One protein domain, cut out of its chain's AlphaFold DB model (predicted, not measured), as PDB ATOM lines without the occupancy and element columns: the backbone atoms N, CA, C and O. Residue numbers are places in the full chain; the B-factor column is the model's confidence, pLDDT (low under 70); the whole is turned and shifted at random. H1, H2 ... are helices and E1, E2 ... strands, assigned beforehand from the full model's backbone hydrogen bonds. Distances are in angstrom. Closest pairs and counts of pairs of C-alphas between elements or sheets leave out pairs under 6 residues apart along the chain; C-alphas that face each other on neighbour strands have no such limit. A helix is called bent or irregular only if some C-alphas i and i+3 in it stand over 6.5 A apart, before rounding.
ATOM      1  N   MET A   1     208.977 180.839 297.763       92.19
ATOM      2  CA  MET A   1     208.238 180.520 296.526       92.19
ATOM      3  C   MET A   1     207.161 181.566 296.336       92.19
ATOM      4  O   MET A   1     206.370 181.800 297.245       92.19
ATOM      5  N   ILE A   2     207.105 182.153 295.144       96.19
ATOM      6  CA  ILE A   2     206.122 183.165 294.753       96.19
ATOM      7  C   ILE A   2     205.388 182.744 293.480       96.19
ATOM      8  O   ILE A   2     205.929 182.001 292.664       96.19
ATOM      9  N   SER A   3     204.171 183.258 293.297       96.81
ATOM     10  CA  SER A   3     203.401 183.141 292.057       96.81
ATOM     11  C   SER A   3     203.092 184.538 291.533       96.81
ATOM     12  O   SER A   3     202.563 185.377 292.262       96.81
ATOM     13  N   ILE A   4     203.467 184.804 290.285       97.06
ATOM     14  CA  ILE A   4     203.296 186.096 289.622       97.06
ATOM     15  C   ILE A   4     202.376 185.883 288.430       97.06
ATOM     16  O   ILE A   4     202.706 185.128 287.517       97.06
ATOM     17  N   GLN A   5     201.237 186.566 288.428       97.38
ATOM     18  CA  GLN A   5     200.403 186.668 287.239       97.38
ATOM     19  C   GLN A   5     200.968 187.748 286.315       97.38
ATOM     20  O   GLN A   5     201.323 188.835 286.766       97.38
ATOM     21  N   ILE A   6     201.067 187.428 285.030       97.62
ATOM     22  CA  ILE A   6     201.542 188.342 283.995       97.62
ATOM     23  C   ILE A   6     200.377 189.194 283.486       97.62
ATOM     24  O   ILE A   6     199.350 188.647 283.077       97.62
ATOM     25  N   SER A   7     200.556 190.515 283.478       95.25
ATOM     26  CA  SER A   7     199.543 191.475 283.022       95.25
ATOM     27  C   SER A   7     199.506 191.564 281.496       95.25
ATOM     28  O   SER A   7     198.440 191.470 280.890       95.25
ATOM     29  N   ASP A   8     200.676 191.682 280.854       94.19
ATOM     30  CA  ASP A   8     200.797 191.715 279.391       94.19
ATOM     31  C   ASP A   8     201.267 190.363 278.841       94.19
ATOM     32  O   ASP A   8     202.441 190.126 278.530       94.19
ATOM     33  N   VAL A   9     200.305 189.445 278.715       94.62
ATOM     34  CA  VAL A   9     200.547 188.096 278.189       94.62
ATOM     35  C   VAL A   9     201.108 188.146 276.766       94.62
ATOM     36  O   VAL A   9     201.962 187.335 276.413       94.62
ATOM     37  N   LYS A  10     200.685 189.104 275.933       92.56
ATOM     38  CA  LYS A  10     201.135 189.197 274.539       92.56
ATOM     39  C   LYS A  10     202.617 189.558 274.460       92.56
ATOM     40  O   LYS A  10     203.360 188.920 273.707       92.56
ATOM     41  N   VAL A  11     203.058 190.545 275.238       95.31
ATOM     42  CA  VAL A  11     204.474 190.927 275.333       95.31
ATOM     43  C   VAL A  11     205.298 189.785 275.918       95.31
ATOM     44  O   VAL A  11     206.364 189.474 275.382       95.31
ATOM     45  N   PHE A  12     204.793 189.101 276.946       96.81
ATOM     46  CA  PHE A  12     205.467 187.938 277.519       96.81
ATOM     47  C   PHE A  12     205.657 186.811 276.497       96.81
ATOM     48  O   PHE A  12     206.774 186.331 276.312       96.81
ATOM     49  N   MET A  13     204.602 186.440 275.767       94.56
ATOM     50  CA  MET A  13     204.654 185.423 274.708       94.56
ATOM     51  C   MET A  13     205.647 185.802 273.604       94.56
ATOM     52  O   MET A  13     206.414 184.957 273.139       94.56
ATOM     53  N   ASN A  14     205.685 187.081 273.211       95.12
ATOM     54  CA  ASN A  14     206.677 187.571 272.259       95.12
ATOM     55  C   ASN A  14     208.103 187.390 272.800       95.12
ATOM     56  O   ASN A  14     208.951 186.835 272.102       95.12
ATOM     57  N   LYS A  15     208.366 187.776 274.055       97.00
ATOM     58  CA  LYS A  15     209.695 187.607 274.654       97.00
ATOM     59  C   LYS A  15     210.100 186.142 274.797       97.00
ATOM     60  O   LYS A  15     211.254 185.823 274.521       97.00
ATOM     61  N   LEU A  16     209.165 185.276 275.176       97.19
ATOM     62  CA  LEU A  16     209.393 183.849 275.390       97.19
ATOM     63  C   LEU A  16     209.735 183.100 274.095       97.19
ATOM     64  O   LEU A  16     210.682 182.311 274.078       97.19
ATOM     65  N   PHE A  17     208.993 183.349 273.012       96.44
ATOM     66  CA  PHE A  17     209.095 182.541 271.790       96.44
ATOM     67  C   PHE A  17     209.799 183.227 270.617       96.44
ATOM     68  O   PHE A  17     210.305 182.534 269.737       96.44
ATOM     69  N   LEU A  18     209.846 184.561 270.584       96.44
ATOM     70  CA  LEU A  18     210.339 185.329 269.431       96.44
ATOM     71  C   LEU A  18     211.610 186.136 269.723       96.44
ATOM     72  O   LEU A  18     212.138 186.779 268.820       96.44
ATOM     73  N   THR A  19     212.124 186.108 270.956       97.62
ATOM     74  CA  THR A  19     213.348 186.832 271.336       97.62
ATOM     75  C   THR A  19     214.279 185.978 272.186       97.62
ATOM     76  O   THR A  19     213.866 184.956 272.730       97.62
ATOM     77  N   GLU A  20     215.521 186.432 272.358       97.69
ATOM     78  CA  GLU A  20     216.549 185.761 273.167       97.69
ATOM     79  C   GLU A  20     216.411 185.968 274.684       97.69
ATOM     80  O   GLU A  20     217.286 185.561 275.442       97.69
ATOM     81  N   TYR A  21     215.315 186.575 275.157       97.69
ATOM     82  CA  TYR A  21     215.167 186.978 276.560       97.69
ATOM     83  C   TYR A  21     215.387 185.821 277.551       97.69
ATOM     84  O   TYR A  21     216.101 185.996 278.539       97.69
ATOM     85  N   PHE A  22     214.842 184.636 277.254       98.00
ATOM     86  CA  PHE A  22     214.929 183.436 278.096       98.00
ATOM     87  C   PHE A  22     216.041 182.454 277.676       98.00
ATOM     88  O   PHE A  22     216.160 181.381 278.258       98.00
ATOM     89  N   ASP A  23     216.883 182.787 276.693       97.62
ATOM     90  CA  ASP A  23     217.797 181.822 276.047       97.62
ATOM     91  C   ASP A  23     218.867 181.232 276.964       97.62
ATOM     92  O   ASP A  23     219.372 180.137 276.705       97.62
ATOM     93  N   ALA A  24     219.209 181.951 278.031       95.69
ATOM     94  CA  ALA A  24     220.175 181.504 279.025       95.69
ATOM     95  C   ALA A  24     219.606 180.455 279.996       95.69
ATOM     96  O   ALA A  24     220.391 179.780 280.668       95.69
ATOM     97  N   PHE A  25     218.280 180.312 280.089       97.88
ATOM     98  CA  PHE A  25     217.669 179.285 280.926       97.88
ATOM     99  C   PHE A  25     217.895 177.896 280.343       97.88
ATOM    100  O   PHE A  25     217.882 177.690 279.128       97.88
ATOM    101  N   LEU A  26     218.082 176.933 281.240       98.12
ATOM    102  CA  LEU A  26     218.030 175.522 280.900       98.12
ATOM    103  C   LEU A  26     216.573 175.066 280.909       98.12
ATOM    104  O   LEU A  26     215.790 175.515 281.750       98.12
ATOM    105  N   LEU A  27     216.211 174.169 280.001       98.50
ATOM    106  CA  LEU A  27     214.896 173.546 279.987       98.50
ATOM    107  C   LEU A  27     214.937 172.262 280.819       98.50
ATOM    108  O   LEU A  27     215.756 171.394 280.547       98.50
ATOM    109  N   SER A  28     214.066 172.132 281.820       97.75
ATOM    110  CA  SER A  28     213.825 170.840 282.476       97.75
ATOM    111  C   SER A  28     212.795 170.033 281.691       97.75
ATOM    112  O   SER A  28     213.087 168.919 281.277       97.75
ATOM    113  N   GLU A  29     211.633 170.621 281.415       98.38
ATOM    114  CA  GLU A  29     210.594 170.013 280.580       98.38
ATOM    115  C   GLU A  29     209.656 171.081 280.005       98.38
ATOM    116  O   GLU A  29     209.560 172.198 280.532       98.38
ATOM    117  N   ALA A  30     208.935 170.736 278.941       98.50
ATOM    118  CA  ALA A  30     207.817 171.524 278.444       98.50
ATOM    119  C   ALA A  30     206.658 170.642 277.967       98.50
ATOM    120  O   ALA A  30     206.858 169.584 277.379       98.50
ATOM    121  N   ASN A  31     205.437 171.122 278.178       98.25
ATOM    122  CA  ASN A  31     204.202 170.513 277.710       98.25
ATOM    123  C   ASN A  31     203.388 171.557 276.948       98.25
ATOM    124  O   ASN A  31     203.161 172.647 277.470       98.25
ATOM    125  N   PHE A  32     202.921 171.225 275.748       97.69
ATOM    126  CA  PHE A  32     202.072 172.089 274.924       97.69
ATOM    127  C   PHE A  32     200.799 171.347 274.542       97.69
ATOM    128  O   PHE A  32     200.868 170.289 273.920       97.69
ATOM    129  N   VAL A  33     199.645 171.912 274.885       96.69
ATOM    130  CA  VAL A  33     198.327 171.369 274.556       96.69
ATOM    131  C   VAL A  33     197.728 172.201 273.425       96.69
ATOM    132  O   VAL A  33     197.324 173.349 273.621       96.69
ATOM    133  N   THR A  34     197.696 171.630 272.223       93.12
ATOM    134  CA  THR A  34     197.092 172.224 271.020       93.12
ATOM    135  C   THR A  34     196.038 171.272 270.446       93.12
ATOM    136  O   THR A  34     195.111 170.900 271.160       93.12
ATOM    137  N   PHE A  35     196.168 170.846 269.184       92.56
ATOM    138  CA  PHE A  35     195.391 169.731 268.634       92.56
ATOM    139  C   PHE A  35     195.836 168.380 269.214       92.56
ATOM    140  O   PHE A  35     195.057 167.436 269.230       92.56
ATOM    141  N   ASN A  36     197.074 168.316 269.709       94.75
ATOM    142  CA  ASN A  36     197.651 167.203 270.450       94.75
ATOM    143  C   ASN A  36     198.370 167.741 271.693       94.75
ATOM    144  O   ASN A  36     198.646 168.937 271.796       94.75
ATOM    145  N   THR A  37     198.709 166.840 272.614       97.06
ATOM    146  CA  THR A  37     199.643 167.154 273.699       97.06
ATOM    147  C   THR A  37     201.050 166.755 273.281       97.06
ATOM    148  O   THR A  37     201.312 165.586 273.005       97.06
ATOM    149  N   PHE A  38     201.949 167.730 273.236       97.56
ATOM    150  CA  PHE A  38     203.365 167.534 272.958       97.56
ATOM    151  C   PHE A  38     204.155 167.665 274.251       97.56
ATOM    152  O   PHE A  38     204.002 168.656 274.964       97.56
ATOM    153  N   HIS A  39     205.017 166.689 274.516       98.19
ATOM    154  CA  HIS A  39     205.943 166.701 275.639       98.19
ATOM    155  C   HIS A  39     207.377 166.830 275.125       98.19
ATOM    156  O   HIS A  39     207.755 166.162 274.160       98.19
ATOM    157  N   ILE A  40     208.164 167.685 275.770       97.88
ATOM    158  CA  ILE A  40     209.588 167.870 275.505       97.88
ATOM    159  C   ILE A  40     210.336 167.632 276.813       97.88
ATOM    160  O   ILE A  40     210.201 168.419 277.751       97.88
ATOM    161  N   ASP A  41     211.160 166.588 276.839       98.00
ATOM    162  CA  ASP A  41     212.167 166.387 277.880       98.00
ATOM    163  C   ASP A  41     213.384 167.267 277.560       98.00
ATOM    164  O   ASP A  41     213.932 167.223 276.456       98.00
ATOM    165  N   GLY A  42     213.784 168.114 278.508       97.12
ATOM    166  CA  GLY A  42     214.915 169.018 278.338       97.12
ATOM    167  C   GLY A  42     216.283 168.362 278.544       97.12
ATOM    168  O   GLY A  42     217.302 169.013 278.284       97.12
ATOM    169  N   THR A  43     216.325 167.112 279.012       96.62
ATOM    170  CA  THR A  43     217.550 166.361 279.313       96.62
ATOM    171  C   THR A  43     218.360 166.087 278.048       96.62
ATOM    172  O   THR A  43     217.847 165.590 277.047       96.62
ATOM    173  N   LEU A  44     219.658 166.399 278.089       95.00
ATOM    174  CA  LEU A  44     220.563 166.127 276.974       95.00
ATOM    175  C   LEU A  44     220.834 164.627 276.860       95.00
ATOM    176  O   LEU A  44     221.305 163.990 277.804       95.00
ATOM    177  N   GLN A  45     220.595 164.082 275.672       95.00
ATOM    178  CA  GLN A  45     220.936 162.706 275.338       95.00
ATOM    179  C   GLN A  45     222.395 162.646 274.884       95.00
ATOM    180  O   GLN A  45     222.682 162.766 273.700       95.00
ATOM    181  N   HIS A  46     223.330 162.475 275.823       92.38
ATOM    182  CA  HIS A  46     224.775 162.439 275.529       92.38
ATOM    183  C   HIS A  46     225.134 161.412 274.452       92.38
ATOM    184  O   HIS A  46     225.940 161.704 273.579       92.38
ATOM    185  N   ALA A  47     224.456 160.259 274.436       94.06
ATOM    186  CA  ALA A  47     224.651 159.205 273.438       94.06
ATOM    187  C   ALA A  47     224.300 159.609 271.989       94.06
ATOM    188  O   ALA A  47     224.616 158.866 271.065       94.06
ATOM    189  N   TYR A  48     223.635 160.752 271.784       93.88
ATOM    190  CA  TYR A  48     223.404 161.322 270.454       93.88
ATOM    191  C   TYR A  48     224.678 161.936 269.848       93.88
ATOM    192  O   TYR A  48     224.795 161.997 268.629       93.88
ATOM    193  N   TYR A  49     225.612 162.380 270.693       92.00
ATOM    194  CA  TYR A  49     226.824 163.098 270.301       92.00
ATOM    195  C   TYR A  49     228.036 162.166 270.259       92.00
ATOM    196  O   TYR A  49     228.136 161.239 271.073       92.00
ATOM    197  N   SER A  50     228.977 162.431 269.351       94.00
ATOM    198  CA  SER A  50     230.270 161.740 269.329       94.00
ATOM    199  C   SER A  50     231.124 162.113 270.546       94.00
ATOM    200  O   SER A  50     230.881 163.117 271.220       94.00
ATOM    201  N   SER A  51     232.157 161.318 270.831       92.44
ATOM    202  CA  SER A  51     233.107 161.641 271.900       92.44
ATOM    203  C   SER A  51     233.811 162.981 271.656       92.44
ATOM    204  O   SER A  51     234.005 163.733 272.609       92.44
ATOM    205  N   GLU A  52     234.147 163.303 270.399       93.81
ATOM    206  CA  GLU A  52     234.752 164.597 270.059       93.81
ATOM    207  C   GLU A  52     233.781 165.758 270.319       93.81
ATOM    208  O   GLU A  52     234.166 166.748 270.939       93.81
ATOM    209  N   GLU A  53     232.509 165.623 269.922       91.06
ATOM    210  CA  GLU A  53     231.477 166.642 270.169       91.06
ATOM    211  C   GLU A  53     231.228 166.849 271.670       91.06
ATOM    212  O   GLU A  53     231.076 167.978 272.141       91.06
ATOM    213  N   GLN A  54     231.210 165.764 272.450       90.38
ATOM    214  CA  GLN A  54     231.032 165.841 273.899       90.38
ATOM    215  C   GLN A  54     232.176 166.593 274.585       90.38
ATOM    216  O   GLN A  54     231.928 167.359 275.525       90.38
ATOM    217  N   GLU A  55     233.413 166.377 274.139       89.50
ATOM    218  CA  GLU A  55     234.594 167.055 274.667       89.50
ATOM    219  C   GLU A  55     234.623 168.530 274.243       89.50
ATOM    220  O   GLU A  55     234.759 169.405 275.103       89.50
ATOM    221  N   GLU A  56     234.379 168.823 272.960       89.75
ATOM    222  CA  GLU A  56     234.325 170.187 272.413       89.75
ATOM    223  C   GLU A  56     233.273 171.046 273.125       89.75
ATOM    224  O   GLU A  56     233.533 172.190 273.510       89.75
ATOM    225  N   TYR A  57     232.080 170.495 273.349       84.56
ATOM    226  CA  TYR A  57     230.990 171.217 274.000       84.56
ATOM    227  C   TYR A  57     231.054 171.168 275.529       84.56
ATOM    228  O   TYR A  57     230.209 171.782 276.184       84.56
ATOM    229  N   GLY A  58     232.031 170.472 276.121       85.88
ATOM    230  CA  GLY A  58     232.141 170.325 277.574       85.88
ATOM    231  C   GLY A  58     230.892 169.685 278.187       85.88
ATOM    232  O   GLY A  58     230.409 170.117 279.239       85.88
ATOM    233  N   MET A  59     230.330 168.682 277.510       85.12
ATOM    234  CA  MET A  59     229.025 168.108 277.847       85.12
ATOM    235  C   MET A  59     229.028 167.332 279.160       85.12
ATOM    236  O   MET A  59     227.972 167.181 279.763       85.12
ATOM    237  N   SER A  60     230.187 166.912 279.671       80.00
ATOM    238  CA  SER A  60     230.297 166.091 280.889       80.00
ATOM    239  C   SER A  60     229.540 166.645 282.108       80.00
ATOM    240  O   SER A  60     229.101 165.872 282.957       80.00
ATOM    241  N   GLN A  61     229.340 167.966 282.187       79.25
ATOM    242  CA  GLN A  61     228.586 168.632 283.261       79.25
ATOM    243  C   GLN A  61     227.231 169.212 282.805       79.25
ATOM    244  O   GLN A  61     226.485 169.776 283.611       79.25
ATOM    245  N   MET A  62     226.877 169.089 281.523       88.38
ATOM    246  CA  MET A  62     225.631 169.609 280.958       88.38
ATOM    247  C   MET A  62     224.524 168.557 281.013       88.38
ATOM    248  O   MET A  62     224.515 167.587 280.263       88.38
ATOM    249  N   LYS A  63     223.543 168.771 281.891       92.00
ATOM    250  CA  LYS A  63     222.387 167.866 282.020       92.00
ATOM    251  C   LYS A  63     221.207 168.246 281.132       92.00
ATOM    252  O   LYS A  63     220.455 167.375 280.720       92.00
ATOM    253  N   TYR A  64     221.053 169.532 280.838       96.31
ATOM    254  CA  TYR A  64     219.865 170.081 280.193       96.31
ATOM    255  C   TYR A  64     220.239 170.965 279.011       96.31
ATOM    256  O   TYR A  64     221.256 171.665 279.044       96.31
ATOM    257  N   SER A  65     219.390 170.961 277.991       96.00
ATOM    258  CA  SER A  65     219.486 171.865 276.850       96.00
ATOM    259  C   SER A  65     219.125 173.296 277.250       96.00
ATOM    260  O   SER A  65     218.368 173.539 278.196       96.00
ATOM    261  N   ARG A  66     219.674 174.280 276.532       96.88
ATOM    262  CA  ARG A  66     219.266 175.682 276.699       96.88
ATOM    263  C   ARG A  66     217.949 175.936 275.983       96.88
ATOM    264  O   ARG A  66     217.723 175.409 274.893       96.88
ATOM    265  N   TRP A  67     217.145 176.857 276.514       98.31
ATOM    266  CA  TRP A  67     215.927 177.305 275.839       98.31
ATOM    267  C   TRP A  67     216.206 177.797 274.420       98.31
ATOM    268  O   TRP A  67     215.441 177.481 273.517       98.31
ATOM    269  N   LYS A  68     217.353 178.449 274.184       97.81
ATOM    270  CA  LYS A  68     217.796 178.870 272.845       97.81
ATOM    271  C   LYS A  68     217.672 177.775 271.780       97.81
ATOM    272  O   LYS A  68     217.288 178.070 270.650       97.81
ATOM    273  N   GLN A  69     218.012 176.534 272.138       96.25
ATOM    274  CA  GLN A  69     218.007 175.385 271.229       96.25
ATOM    275  C   GLN A  69     216.588 174.847 271.006       96.25
ATOM    276  O   GLN A  69     216.251 174.463 269.892       96.25
ATOM    277  N   VAL A  70     215.747 174.853 272.044       97.69
ATOM    278  CA  VAL A  70     214.394 174.267 272.004       97.69
ATOM    279  C   VAL A  70     213.331 175.258 271.511       97.69
ATOM    280  O   VAL A  70     212.359 174.860 270.868       97.69
ATOM    281  N   ARG A  71     213.522 176.560 271.748       97.81
ATOM    282  CA  ARG A  71     212.578 177.639 271.423       97.81
ATOM    283  C   ARG A  71     212.044 177.586 269.985       97.81
ATOM    284  O   ARG A  71     210.837 177.765 269.840       97.81
ATOM    285  N   PRO A  72     212.846 177.337 268.926       97.00
ATOM    286  CA  PRO A  72     212.314 177.257 267.562       97.00
ATOM    287  C   PRO A  72     211.297 176.122 267.369       97.00
ATOM    288  O   PRO A  72     210.313 176.301 266.654       97.00
ATOM    289  N   PHE A  73     211.503 174.983 268.036       95.94
ATOM    290  CA  PHE A  73     210.574 173.850 268.017       95.94
ATOM    291  C   PHE A  73     209.327 174.153 268.843       95.94
ATOM    292  O   PHE A  73     208.213 173.947 268.385       95.94
ATOM    293  N   ALA A  74     209.485 174.732 270.033       96.06
ATOM    294  CA  ALA A  74     208.339 175.160 270.827       96.06
ATOM    295  C   ALA A  74     207.481 176.202 270.088       96.06
ATOM    296  O   ALA A  74     206.256 176.112 270.089       96.06
ATOM    297  N   LEU A  75     208.120 177.152 269.394       95.25
ATOM    298  CA  LEU A  75     207.438 178.119 268.541       95.25
ATOM    299  C   LEU A  75     206.657 177.419 267.425       95.25
ATOM    300  O   LEU A  75     205.532 177.826 267.157       95.25
ATOM    301  N   SER A  76     207.204 176.381 266.782       93.69
ATOM    302  CA  SER A  76     206.482 175.666 265.721       93.69
ATOM    303  C   SER A  76     205.241 174.931 266.236       93.69
ATOM    304  O   SER A  76     204.247 174.884 265.518       93.69
ATOM    305  N   LEU A  77     205.257 174.445 267.483       92.62
ATOM    306  CA  LEU A  77     204.106 173.789 268.118       92.62
ATOM    307  C   LEU A  77     202.938 174.744 268.389       92.62
ATOM    308  O   LEU A  77     201.788 174.310 268.384       92.62
ATOM    309  N   ILE A  78     203.220 176.026 268.632       89.25
ATOM    310  CA  ILE A  78     202.202 177.039 268.969       89.25
ATOM    311  C   ILE A  78     201.922 178.027 267.831       89.25
ATOM    312  O   ILE A  78     201.060 178.896 267.960       89.25
ATOM    313  N   LYS A  79     202.681 177.953 266.733       83.94
ATOM    314  CA  LYS A  79     202.517 178.828 265.571       83.94
ATOM    315  C   LYS A  79     201.294 178.378 264.778       83.94
ATOM    316  O   LYS A  79     201.185 177.226 264.380       83.94
ATOM    317  N   GLY A  80     200.402 179.317 264.488       80.00
ATOM    318  CA  GLY A  80     199.193 179.054 263.720       80.00
ATOM    319  C   GLY A  80     198.122 180.099 263.990       80.00
ATOM    320  O   GLY A  80     198.397 181.157 264.554       80.00
ATOM    321  N   THR A  81     196.895 179.794 263.574       75.12
ATOM    322  CA  THR A  81     195.713 180.639 263.806       75.12
ATOM    323  C   THR A  81     195.133 180.479 265.207       75.12
ATOM    324  O   THR A  81     194.463 181.385 265.694       75.12
ATOM    325  N   HIS A  82     195.386 179.341 265.858       80.81
ATOM    326  CA  HIS A  82     194.839 179.011 267.168       80.81
ATOM    327  C   HIS A  82     195.923 179.079 268.241       80.81
ATOM    328  O   HIS A  82     196.985 178.476 268.106       80.81
ATOM    329  N   THR A  83     195.641 179.808 269.318       83.31
ATOM    330  CA  THR A  83     196.465 179.803 270.531       83.31
ATOM    331  C   THR A  83     196.417 178.410 271.173       83.31
ATOM    332  O   THR A  83     195.357 177.779 271.138       83.31
ATOM    333  N   PRO A  84     197.520 177.912 271.765       90.88
ATOM    334  CA  PRO A  84     197.477 176.698 272.579       90.88
ATOM    335  C   PRO A  84     196.401 176.797 273.666       90.88
ATOM    336  O   PRO A  84     196.184 177.868 274.231       90.88
ATOM    337  N   LEU A  85     195.753 175.673 273.973       94.44
ATOM    338  CA  LEU A  85     194.801 175.572 275.083       94.44
ATOM    339  C   LEU A  85     195.518 175.773 276.421       94.44
ATOM    340  O   LEU A  85     195.017 176.446 277.321       94.44
ATOM    341  N   GLU A  86     196.714 175.197 276.522       96.94
ATOM    342  CA  GLU A  86     197.571 175.258 277.694       96.94
ATOM    343  C   GLU A  86     199.024 175.032 277.279       96.94
ATOM    344  O   GLU A  86     199.310 174.298 276.330       96.94
ATOM    345  N   PHE A  87     199.964 175.623 278.008       97.44
ATOM    346  CA  PHE A  87     201.320 175.093 278.032       97.44
ATOM    347  C   PHE A  87     201.962 175.268 279.401       97.44
ATOM    348  O   PHE A  87     201.653 176.201 280.147       97.44
ATOM    349  N   LYS A  88     202.887 174.362 279.710       98.44
ATOM    350  CA  LYS A  88     203.749 174.414 280.888       98.44
ATOM    351  C   LYS A  88     205.194 174.354 280.441       98.44
ATOM    352  O   LYS A  88     205.538 173.489 279.645       98.44
ATOM    353  N   ILE A  89     206.034 175.249 280.940       98.69
ATOM    354  CA  ILE A  89     207.478 175.219 280.685       98.69
ATOM    355  C   ILE A  89     208.183 175.336 282.024       98.69
ATOM    356  O   ILE A  89     207.957 176.294 282.761       98.69
ATOM    357  N   VAL A  90     209.041 174.373 282.333       98.69
ATOM    358  CA  VAL A  90     209.839 174.373 283.554       98.69
ATOM    359  C   VAL A  90     211.263 174.748 283.186       98.69
ATOM    360  O   VAL A  90     212.028 173.935 282.659       98.69
ATOM    361  N   PHE A  91     211.624 175.998 283.456       98.69
ATOM    362  CA  PHE A  91     213.000 176.453 283.337       98.69
ATOM    363  C   PHE A  91     213.789 176.173 284.604       98.69
ATOM    364  O   PHE A  91     213.249 176.172 285.710       98.69
ATOM    365  N   ARG A  92     215.100 176.017 284.433       97.88
ATOM    366  CA  ARG A  92     216.079 175.887 285.505       97.88
ATOM    367  C   ARG A  92     217.255 176.831 285.276       97.88
ATOM    368  O   ARG A  92     217.725 177.016 284.151       97.88
ATOM    369  N   LEU A  93     217.763 177.409 286.357       96.88
ATOM    370  CA  LEU A  93     218.977 178.215 286.335       96.88
ATOM    371  C   LEU A  93     220.228 177.329 286.184       96.88
ATOM    372  O   LEU A  93     220.345 176.288 286.830       96.88
ATOM    373  N   SER A  94     221.185 177.736 285.345       94.62
ATOM    374  CA  SER A  94     222.456 177.013 285.211       94.62
ATOM    375  C   SER A  94     223.257 177.045 286.512       94.62
ATOM    376  O   SER A  94     223.214 178.030 287.247       94.62
ATOM    377  N   GLN A  95     224.070 176.017 286.764       92.38
ATOM    378  CA  GLN A  95     224.906 175.947 287.970       92.38
ATOM    379  C   GLN A  95     225.851 177.158 288.103       92.38
ATOM    380  O   GLN A  95     226.029 177.711 289.184       92.38
ATOM    381  N   SER A  96     226.370 177.654 286.975       92.75
ATOM    382  CA  SER A  96     227.163 178.887 286.927       92.75
ATOM    383  C   SER A  96     226.386 180.128 287.376       92.75
ATOM    384  O   SER A  96     226.954 181.013 288.013       92.75
ATOM    385  N   ASN A  97     225.091 180.209 287.069       95.19
ATOM    386  CA  ASN A  97     224.238 181.314 287.491       95.19
ATOM    387  C   ASN A  97     223.716 181.125 288.924       95.19
ATOM    388  O   ASN A  97     223.545 182.122 289.616       95.19
ATOM    389  N   VAL A  98     223.556 179.886 289.407       96.56
ATOM    390  CA  VAL A  98     223.318 179.599 290.835       96.56
ATOM    391  C   VAL A  98     224.472 180.148 291.670       96.56
ATOM    392  O   VAL A  98     224.245 180.954 292.566       96.56
ATOM    393  N   LYS A  99     225.719 179.815 291.315       96.38
ATOM    394  CA  LYS A  99     226.911 180.345 291.993       96.38
ATOM    395  C   LYS A  99     226.934 181.877 292.022       96.38
ATOM    396  O   LYS A  99     227.217 182.480 293.053       96.38
ATOM    397  N   LYS A 100     226.608 182.523 290.896       96.81
ATOM    398  CA  LYS A 100     226.509 183.991 290.824       96.81
ATOM    399  C   LYS A 100     225.436 184.540 291.759       96.81
ATOM    400  O   LYS A 100     225.708 185.523 292.437       96.81
ATOM    401  N   LEU A 101     224.257 183.917 291.805       97.44
ATOM    402  CA  LEU A 101     223.164 184.334 292.682       97.44
ATOM    403  C   LEU A 101     223.585 184.273 294.156       97.44
ATOM    404  O   LEU A 101     223.377 185.247 294.875       97.44
ATOM    405  N   LEU A 102     224.211 183.171 294.584       97.25
ATOM    406  CA  LEU A 102     224.699 183.007 295.958       97.25
ATOM    407  C   LEU A 102     225.703 184.110 296.318       97.25
ATOM    408  O   LEU A 102     225.509 184.832 297.296       97.25
ATOM    409  N   ASN A 103     226.708 184.322 295.462       97.06
ATOM    410  CA  ASN A 103     227.741 185.337 295.675       97.06
ATOM    411  C   ASN A 103     227.174 186.764 295.720       97.06
ATOM    412  O   ASN A 103     227.551 187.549 296.585       97.06
ATOM    413  N   GLN A 104     226.266 187.114 294.802       96.69
ATOM    414  CA  GLN A 104     225.666 188.454 294.728       96.69
ATOM    415  C   GLN A 104     224.808 188.797 295.946       96.69
ATOM    416  O   GLN A 104     224.675 189.971 296.279       96.69
ATOM    417  N   ASN A 105     224.236 187.786 296.603       97.00
ATOM    418  CA  ASN A 105     223.416 187.955 297.800       97.00
ATOM    419  C   ASN A 105     224.196 187.673 299.098       97.00
ATOM    420  O   ASN A 105     223.599 187.653 300.168       97.00
ATOM    421  N   GLY A 106     225.517 187.455 299.023       96.06
ATOM    422  CA  GLY A 106     226.363 187.201 300.195       96.06
ATOM    423  C   GLY A 106     226.039 185.899 300.934       96.06
ATOM    424  O   GLY A 106     226.319 185.787 302.125       96.06
ATOM    425  N   ILE A 107     225.434 184.922 300.251       96.19
ATOM    426  CA  ILE A 107     225.035 183.647 300.852       96.19
ATOM    427  C   ILE A 107     226.262 182.740 300.921       96.19
ATOM    428  O   ILE A 107     226.740 182.257 299.898       96.19
ATOM    429  N   THR A 108     226.765 182.511 302.134       94.00
ATOM    430  CA  THR A 108     227.932 181.651 302.401       94.00
ATOM    431  C   THR A 108     227.568 180.323 303.068       94.00
ATOM    432  O   THR A 108     228.412 179.434 303.142       94.00
ATOM    433  N   SER A 109     226.322 180.168 303.531       93.12
ATOM    434  CA  SER A 109     225.804 178.943 304.158       93.12
ATOM    435  C   SER A 109     225.540 177.805 303.166       93.12
ATOM    436  O   SER A 109     225.345 176.668 303.589       93.12
ATOM    437  N   PHE A 110     225.557 178.095 301.862       93.94
ATOM    438  CA  PHE A 110     225.307 177.134 300.791       93.94
ATOM    439  C   PHE A 110     226.322 177.294 299.662       93.94
ATOM    440  O   PHE A 110     226.745 178.405 299.337       93.94
ATOM    441  N   SER A 111     226.649 176.181 299.014       93.25
ATOM    442  CA  SER A 111     227.383 176.122 297.751       93.25
ATOM    443  C   SER A 111     226.456 175.778 296.582       93.25
ATOM    444  O   SER A 111     225.328 175.317 296.766       93.25
ATOM    445  N   GLU A 112     226.928 175.932 295.342       91.56
ATOM    446  CA  GLU A 112     226.174 175.500 294.157       91.56
ATOM    447  C   GLU A 112     225.899 173.985 294.103       91.56
ATOM    448  O   GLU A 112     225.025 173.562 293.349       91.56
ATOM    449  N   ALA A 113     226.626 173.167 294.874       92.00
ATOM    450  CA  ALA A 113     226.376 171.730 295.000       92.00
ATOM    451  C   ALA A 113     225.220 171.411 295.966       92.00
ATOM    452  O   ALA A 113     224.590 170.361 295.843       92.00
ATOM    453  N   ASP A 114     224.901 172.334 296.879       94.44
ATOM    454  CA  ASP A 114     223.793 172.192 297.829       94.44
ATOM    455  C   ASP A 114     222.432 172.539 297.200       94.44
ATOM    456  O   ASP A 114     221.370 172.287 297.773       94.44
ATOM    457  N   VAL A 115     222.449 173.111 295.992       95.38
ATOM    458  CA  VAL A 115     221.266 173.549 295.249       95.38
ATOM    459  C   VAL A 115     220.984 172.576 294.107       95.38
ATOM    460  O   VAL A 115     221.568 172.657 293.027       95.38
ATOM    461  N   ASN A 116     220.017 171.683 294.316       93.88
ATOM    462  CA  ASN A 116     219.541 170.766 293.281       93.88
ATOM    463  C   ASN A 116     218.939 171.505 292.084       93.88
ATOM    464  O   ASN A 116     219.062 171.027 290.957       93.88
ATOM    465  N   GLY A 117     218.280 172.645 292.299       95.50
ATOM    466  CA  GLY A 117     217.771 173.479 291.215       95.50
ATOM    467  C   GLY A 117     217.015 174.716 291.684       95.50
ATOM    468  O   GLY A 117     216.290 174.680 292.677       95.50
ATOM    469  N   LEU A 118     217.158 175.797 290.917       98.00
ATOM    470  CA  LEU A 118     216.311 176.985 290.988       98.00
ATOM    471  C   LEU A 118     215.469 177.037 289.720       98.00
ATOM    472  O   LEU A 118     216.020 177.024 288.617       98.00
ATOM    473  N   PHE A 119     214.155 177.047 289.886       98.44
ATOM    474  CA  PHE A 119     213.189 176.838 288.820       98.44
ATOM    475  C   PHE A 119     212.322 178.064 288.586       98.44
ATOM    476  O   PHE A 119     211.953 178.770 289.527       98.44
ATOM    477  N   LEU A 120     211.951 178.261 287.326       98.56
ATOM    478  CA  LEU A 120     210.906 179.181 286.905       98.56
ATOM    479  C   LEU A 120     209.880 178.383 286.098       98.56
ATOM    480  O   LEU A 120     210.145 177.983 284.966       98.56
ATOM    481  N   ASN A 121     208.724 178.134 286.703       98.56
ATOM    482  CA  ASN A 121     207.621 177.410 286.085       98.56
ATOM    483  C   ASN A 121     206.688 178.407 285.413       98.56
ATOM    484  O   ASN A 121     206.149 179.291 286.076       98.56
ATOM    485  N   LEU A 122     206.489 178.254 284.114       98.50
ATOM    486  CA  LEU A 122     205.536 179.027 283.333       98.50
ATOM    487  C   LEU A 122     204.304 178.170 283.102       98.50
ATOM    488  O   LEU A 122     204.432 177.030 282.655       98.50
ATOM    489  N   HIS A 123     203.126 178.714 283.373       98.38
ATOM    490  CA  HIS A 123     201.856 178.047 283.130       98.38
ATOM    491  C   HIS A 123     200.896 179.007 282.443       98.38
ATOM    492  O   HIS A 123     200.444 179.986 283.034       98.38
ATOM    493  N   PHE A 124     200.593 178.713 281.184       97.56
ATOM    494  CA  PHE A 124     199.554 179.393 280.429       97.56
ATOM    495  C   PHE A 124     198.309 178.519 280.379       97.56
ATOM    496  O   PHE A 124     198.396 177.385 279.917       97.56
ATOM    497  N   SER A 125     197.161 179.039 280.803       96.44
ATOM    498  CA  SER A 125     195.867 178.362 280.673       96.44
ATOM    499  C   SER A 125     194.735 179.383 280.720       96.44
ATOM    500  O   SER A 125     194.812 180.373 281.448       96.44
ATOM    501  N   GLY A 126     193.688 179.178 279.916       91.12
ATOM    502  CA  GLY A 126     192.509 180.054 279.926       91.12
ATOM    503  C   GLY A 126     192.813 181.525 279.606       91.12
ATOM    504  O   GLY A 126     192.121 182.413 280.093       91.12
ATOM    505  N   GLY A 127     193.869 181.799 278.832       91.38
ATOM    506  CA  GLY A 127     194.303 183.160 278.494       91.38
ATOM    507  C   GLY A 127     195.153 183.858 279.563       91.38
ATOM    508  O   GLY A 127     195.676 184.937 279.293       91.38
ATOM    509  N   ALA A 128     195.339 183.253 280.736       96.31
ATOM    510  CA  ALA A 128     196.196 183.771 281.796       96.31
ATOM    511  C   ALA A 128     197.577 183.104 281.764       96.31
ATOM    512  O   ALA A 128     197.701 181.924 281.439       96.31
ATOM    513  N   MET A 129     198.612 183.863 282.124       97.44
ATOM    514  CA  MET A 129     199.977 183.368 282.303       97.44
ATOM    515  C   MET A 129     200.401 183.559 283.759       97.44
ATOM    516  O   MET A 129     200.393 184.683 284.269       97.44
ATOM    517  N   HIS A 130     200.813 182.468 284.398       97.81
ATOM    518  CA  HIS A 130     201.379 182.452 285.740       97.81
ATOM    519  C   HIS A 130     202.829 181.976 285.710       97.81
ATOM    520  O   HIS A 130     203.168 180.985 285.065       97.81
ATOM    521  N   CYS A 131     203.672 182.673 286.461       98.06
ATOM    522  CA  CYS A 131     205.079 182.361 286.641       98.06
ATOM    523  C   CYS A 131     205.337 182.038 288.115       98.06
ATOM    524  O   CYS A 131     205.098 182.886 288.976       98.06
ATOM    525  N   ILE A 132     205.836 180.838 288.412       98.31
ATOM    526  CA  ILE A 132     206.074 180.359 289.779       98.31
ATOM    527  C   ILE A 132     207.557 180.049 289.977       98.31
ATOM    528  O   ILE A 132     208.135 179.250 289.234       98.31
ATOM    529  N   SER A 133     208.176 180.653 290.993       98.06
ATOM    530  CA  SER A 133     209.542 180.308 291.397       98.06
ATOM    531  C   SER A 133     209.558 178.980 292.161       98.06
ATOM    532  O   SER A 133     208.653 178.677 292.930       98.06
ATOM    533  N   GLY A 134     210.594 178.170 291.975       97.44
ATOM    534  CA  GLY A 134     210.810 176.959 292.764       97.44
ATOM    535  C   GLY A 134     212.257 176.851 293.213       97.44
ATOM    536  O   GLY A 134     213.162 177.206 292.462       97.44
ATOM    537  N   THR A 135     212.478 176.317 294.408       97.25
ATOM    538  CA  THR A 135     213.813 176.057 294.952       97.25
ATOM    539  C   THR A 135     213.864 174.617 295.429       97.25
ATOM    540  O   THR A 135     212.978 174.164 296.149       97.25
ATOM    541  N   SER A 136     214.898 173.889 295.022       95.69
ATOM    542  CA  SER A 136     215.197 172.545 295.500       95.69
ATOM    543  C   SER A 136     216.634 172.513 295.999       95.69
ATOM    544  O   SER A 136     217.559 172.858 295.260       95.69
ATOM    545  N   LEU A 137     216.806 172.097 297.250       94.94
ATOM    546  CA  LEU A 137     218.099 171.915 297.900       94.94
ATOM    547  C   LEU A 137     218.383 170.417 298.053       94.94
ATOM    548  O   LEU A 137     217.453 169.611 298.119       94.94
ATOM    549  N   SER A 138     219.659 170.037 298.079       92.25
ATOM    550  CA  SER A 138     220.095 168.650 298.306       92.25
ATOM    551  C   SER A 138     220.052 168.244 299.780       92.25
ATOM    552  O   SER A 138     220.079 167.056 300.095       92.25
ATOM    553  N   LEU A 139     219.932 169.226 300.673       88.44
ATOM    554  CA  LEU A 139     219.895 169.065 302.117       88.44
ATOM    555  C   LEU A 139     218.682 169.778 302.716       88.44
ATOM    556  O   LEU A 139     218.193 170.777 302.185       88.44
ATOM    557  N   PHE A 140     218.198 169.262 303.843       87.69
ATOM    558  CA  PHE A 140     217.181 169.950 304.624       87.69
ATOM    559  C   PHE A 140     217.826 171.117 305.377       87.69
ATOM    560  O   PHE A 140     218.777 170.920 306.133       87.69
ATOM    561  N   SER A 141     217.295 172.323 305.189       88.12
ATOM    562  CA  SER A 141     217.711 173.512 305.928       88.12
ATOM    563  C   SER A 141     216.503 174.373 306.277       88.12
ATOM    564  O   SER A 141     215.561 174.489 305.495       88.12
ATOM    565  N   MET A 142     216.548 174.987 307.459       90.69
ATOM    566  CA  MET A 142     215.600 176.029 307.863       90.69
ATOM    567  C   MET A 142     216.005 177.414 307.337       90.69
ATOM    568  O   MET A 142     215.196 178.340 307.382       90.69
ATOM    569  N   ASP A 143     217.241 177.559 306.849       92.81
ATOM    570  CA  ASP A 143     217.726 178.779 306.210       92.81
ATOM    571  C   ASP A 143     217.081 178.933 304.822       92.81
ATOM    572  O   ASP A 143     217.285 178.117 303.921       92.81
ATOM    573  N   LYS A 144     216.286 179.996 304.665       94.44
ATOM    574  CA  LYS A 144     215.557 180.330 303.435       94.44
ATOM    575  C   LYS A 144     216.270 181.369 302.569       94.44
ATOM    576  O   LYS A 144     215.672 181.864 301.616       94.44
ATOM    577  N   ALA A 145     217.530 181.706 302.858       96.12
ATOM    578  CA  ALA A 145     218.266 182.733 302.121       96.12
ATOM    579  C   ALA A 145     218.282 182.481 300.604       96.12
ATOM    580  O   ALA A 145     218.037 183.398 299.823       96.12
ATOM    581  N   VAL A 146     218.490 181.228 300.179       96.88
ATOM    582  CA  VAL A 146     218.478 180.847 298.754       96.88
ATOM    583  C   VAL A 146     217.092 181.032 298.129       96.88
ATOM    584  O   VAL A 146     216.984 181.513 297.003       96.88
ATOM    585  N   GLU A 147     216.028 180.674 298.856       96.69
ATOM    586  CA  GLU A 147     214.643 180.851 298.406       96.69
ATOM    587  C   GLU A 147     214.314 182.334 298.212       96.69
ATOM    588  O   GLU A 147     213.840 182.712 297.145       96.69
ATOM    589  N   HIS A 148     214.632 183.178 299.195       97.50
ATOM    590  CA  HIS A 148     214.388 184.617 299.116       97.50
ATOM    591  C   HIS A 148     215.197 185.285 298.000       97.50
ATOM    592  O   HIS A 148     214.635 186.036 297.206       97.50
ATOM    593  N   ALA A 149     216.484 184.955 297.873       97.94
ATOM    594  CA  ALA A 149     217.322 185.478 296.795       97.94
ATOM    595  C   ALA A 149     216.791 185.085 295.408       97.94
ATOM    596  O   ALA A 149     216.821 185.895 294.477       97.94
ATOM    597  N   TRP A 150     216.297 183.852 295.258       98.19
ATOM    598  CA  TRP A 150     215.709 183.401 294.002       98.19
ATOM    599  C   TRP A 150     214.366 184.073 293.710       98.19
ATOM    600  O   TRP A 150     214.163 184.558 292.596       98.19
ATOM    601  N   ASP A 151     213.480 184.165 294.701       98.12
ATOM    602  CA  ASP A 151     212.195 184.854 294.575       98.12
ATOM    603  C   ASP A 151     212.401 186.313 294.136       98.12
ATOM    604  O   ASP A 151     211.790 186.755 293.160       98.12
ATOM    605  N   ASP A 152     213.323 187.038 294.771       98.00
ATOM    606  CA  ASP A 152     213.654 188.423 294.418       98.00
ATOM    607  C   ASP A 152     214.231 188.547 293.004       98.00
ATOM    608  O   ASP A 152     213.889 189.475 292.261       98.00
ATOM    609  N   ALA A 153     215.099 187.615 292.602       97.88
ATOM    610  CA  ALA A 153     215.645 187.578 291.249       97.88
ATOM    611  C   ALA A 153     214.541 187.352 290.206       97.88
ATOM    612  O   ALA A 153     214.516 188.047 289.189       97.88
ATOM    613  N   VAL A 154     213.595 186.445 290.473       97.81
ATOM    614  CA  VAL A 154     212.437 186.189 289.605       97.81
ATOM    615  C   VAL A 154     211.536 187.418 289.515       97.81
ATOM    616  O   VAL A 154     211.141 187.790 288.410       97.81
ATOM    617  N   GLN A 155     211.252 188.102 290.628       97.00
ATOM    618  CA  GLN A 155     210.459 189.338 290.599       97.00
ATOM    619  C   GLN A 155     211.112 190.417 289.736       97.00
ATOM    620  O   GLN A 155     210.439 191.027 288.906       97.00
ATOM    621  N   LYS A 156     212.421 190.637 289.906       96.88
ATOM    622  CA  LYS A 156     213.183 191.621 289.122       96.88
ATOM    623  C   LYS A 156     213.215 191.252 287.643       96.88
ATOM    624  O   LYS A 156     212.999 192.112 286.795       96.88
ATOM    625  N   TYR A 157     213.450 189.977 287.338       96.88
ATOM    626  CA  TYR A 157     213.501 189.475 285.970       96.88
ATOM    627  C   TYR A 157     212.141 189.583 285.266       96.88
ATOM    628  O   TYR A 157     212.084 189.916 284.091       96.88
ATOM    629  N   LEU A 158     211.031 189.377 285.977       96.62
ATOM    630  CA  LEU A 158     209.685 189.456 285.398       96.62
ATOM    631  C   LEU A 158     209.047 190.850 285.448       96.62
ATOM    632  O   LEU A 158     207.950 191.033 284.926       96.62
ATOM    633  N   ASN A 159     209.726 191.841 286.030       94.94
ATOM    634  CA  ASN A 159     209.219 193.206 286.156       94.94
ATOM    635  C   ASN A 159     208.730 193.838 284.832       94.94
ATOM    636  O   ASN A 159     207.713 194.520 284.869       94.94
ATOM    637  N   PRO A 160     209.356 193.599 283.658       94.50
ATOM    638  CA  PRO A 160     208.869 194.152 282.389       94.50
ATOM    639  C   PRO A 160     207.497 193.637 281.918       94.50
ATOM    640  O   PRO A 160     206.998 194.124 280.908       94.50
TER     641      PRO A 160
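Overview. This is residues 1 to 160 of the 162 residues of an uncharacterized protein of uncultured Clostridium sp (UniProt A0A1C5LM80). Picture one twisted sheet of six strands with helices over one face and the other face bare: H3 runs along the strands over E2, H5 runs along them over E6, and H1 and H4 sit near opposite ends of the strands. H2, a short helix, sticks out past the E2 and E3 side of the sheet. The printed part has 160 residues with five named helices and six named strands, in the order E1 H1 E2 E3 H2 H3 E4 H4 E5 E6 H5. The sheet's order is E1, E6, E5, E4, E2, E3, all antiparallel, and the class is mixed, helices and strands. The whole is compact, with a radius of gyration of the C-alphas of 16.7 A and spans of 50 by 44 by 25 A.

Arrangement. Start at E1, residues 3 to 5, an edge strand; its antiparallel neighbour is E6, residues 128 to 137, where N 4 and O 131 are 2.8 A apart, within hydrogen-bond range. Next comes H1, residues 9 to 18, which is on the sheet; its closest C-alphas to E6 are Val 9 and Met 129, 6.3 A. E2, residues 26 to 33, bends by 53 degrees at residue 29 and forms a hairpin with E3, residues 37 to 41, the other edge strand; look for N 30 and O 40 at 2.9 A. H2, residues 51 to 56, is not on the sheet and is apart from H3, residues 67 to 78. H3 is on the sheet at a height of 9.6 A, over E2 and only just over E3, on which 3 of its 12 C-alphas fall. With its residues 71 to 75 alone H3 touches H1, at a steep tilt of 61 degrees, opposite ways; the closest C-alphas are Phe 17 and Leu 75, 5.7 A. E4, residues 86 to 92, is antiparallel to E2, with N 28 and O 90 at 2.8 A. E3, H2, H3 and E4 make a split strand-helix-strand unit, two strands running the same way with E2 between them, and its crossover is right-handed. H4, residues 95 to 104, is on the sheet over E5, residues 115 to 125, and runs across the strands, at 86 degrees to E5 on the local plane. E5 is antiparallel to E4, with N 122 and O 89 at 2.8 A, and forms a hairpin with E6, with N 121 and O 132 at 2.8 A. H5, residues 145 to 160, is on the sheet over E6 at a height of 8.6 A; their closest C-alphas are Thr 135 and Glu 147, 6.0 A. With its residues 146 to 150 alone H5 touches H4, about perpendicular at 82 degrees; the closest C-alphas are Leu 102 and Val 146, 7.2 A. H1, H3 and H5 with the sheet make two layers, helices on one face of a sheet, and H4 is on the same face as H3 and H5. In H1, H2 and H4 every O i to N i+4 pair is within hydrogen-bond range; in H3 it is 6 of 8 and in H5 11 of 12.

Along the chain. Find C-alpha 3 at (203.401, 183.141, 292.057), where E1 begins. H1 is 13.4 A long, E2 21.1 A, E3 13.2 A, H3 15.4 A, E4 20.1 A and H4 14.2 A. From C-alpha 115 at (221.266, 173.549, 295.249), E5 runs 29.7 A, and E6 is also 29.7 A long. H5 covers 24.7 A and ends at C-alpha 160, (208.869, 194.152, 282.389). H3 and H5 are irregular: C-alphas 69 and 72 are 7.0 A apart, and C-alphas 157 and 160 are 7.5 A apart.

Size, cuts and confidence. Look at Thr 81 and Ser 109 for the two C-alphas farthest apart, 50.4 A. The printed part has no cut and no long link. Its mean pLDDT is 94.8, and no printed residue is under 70.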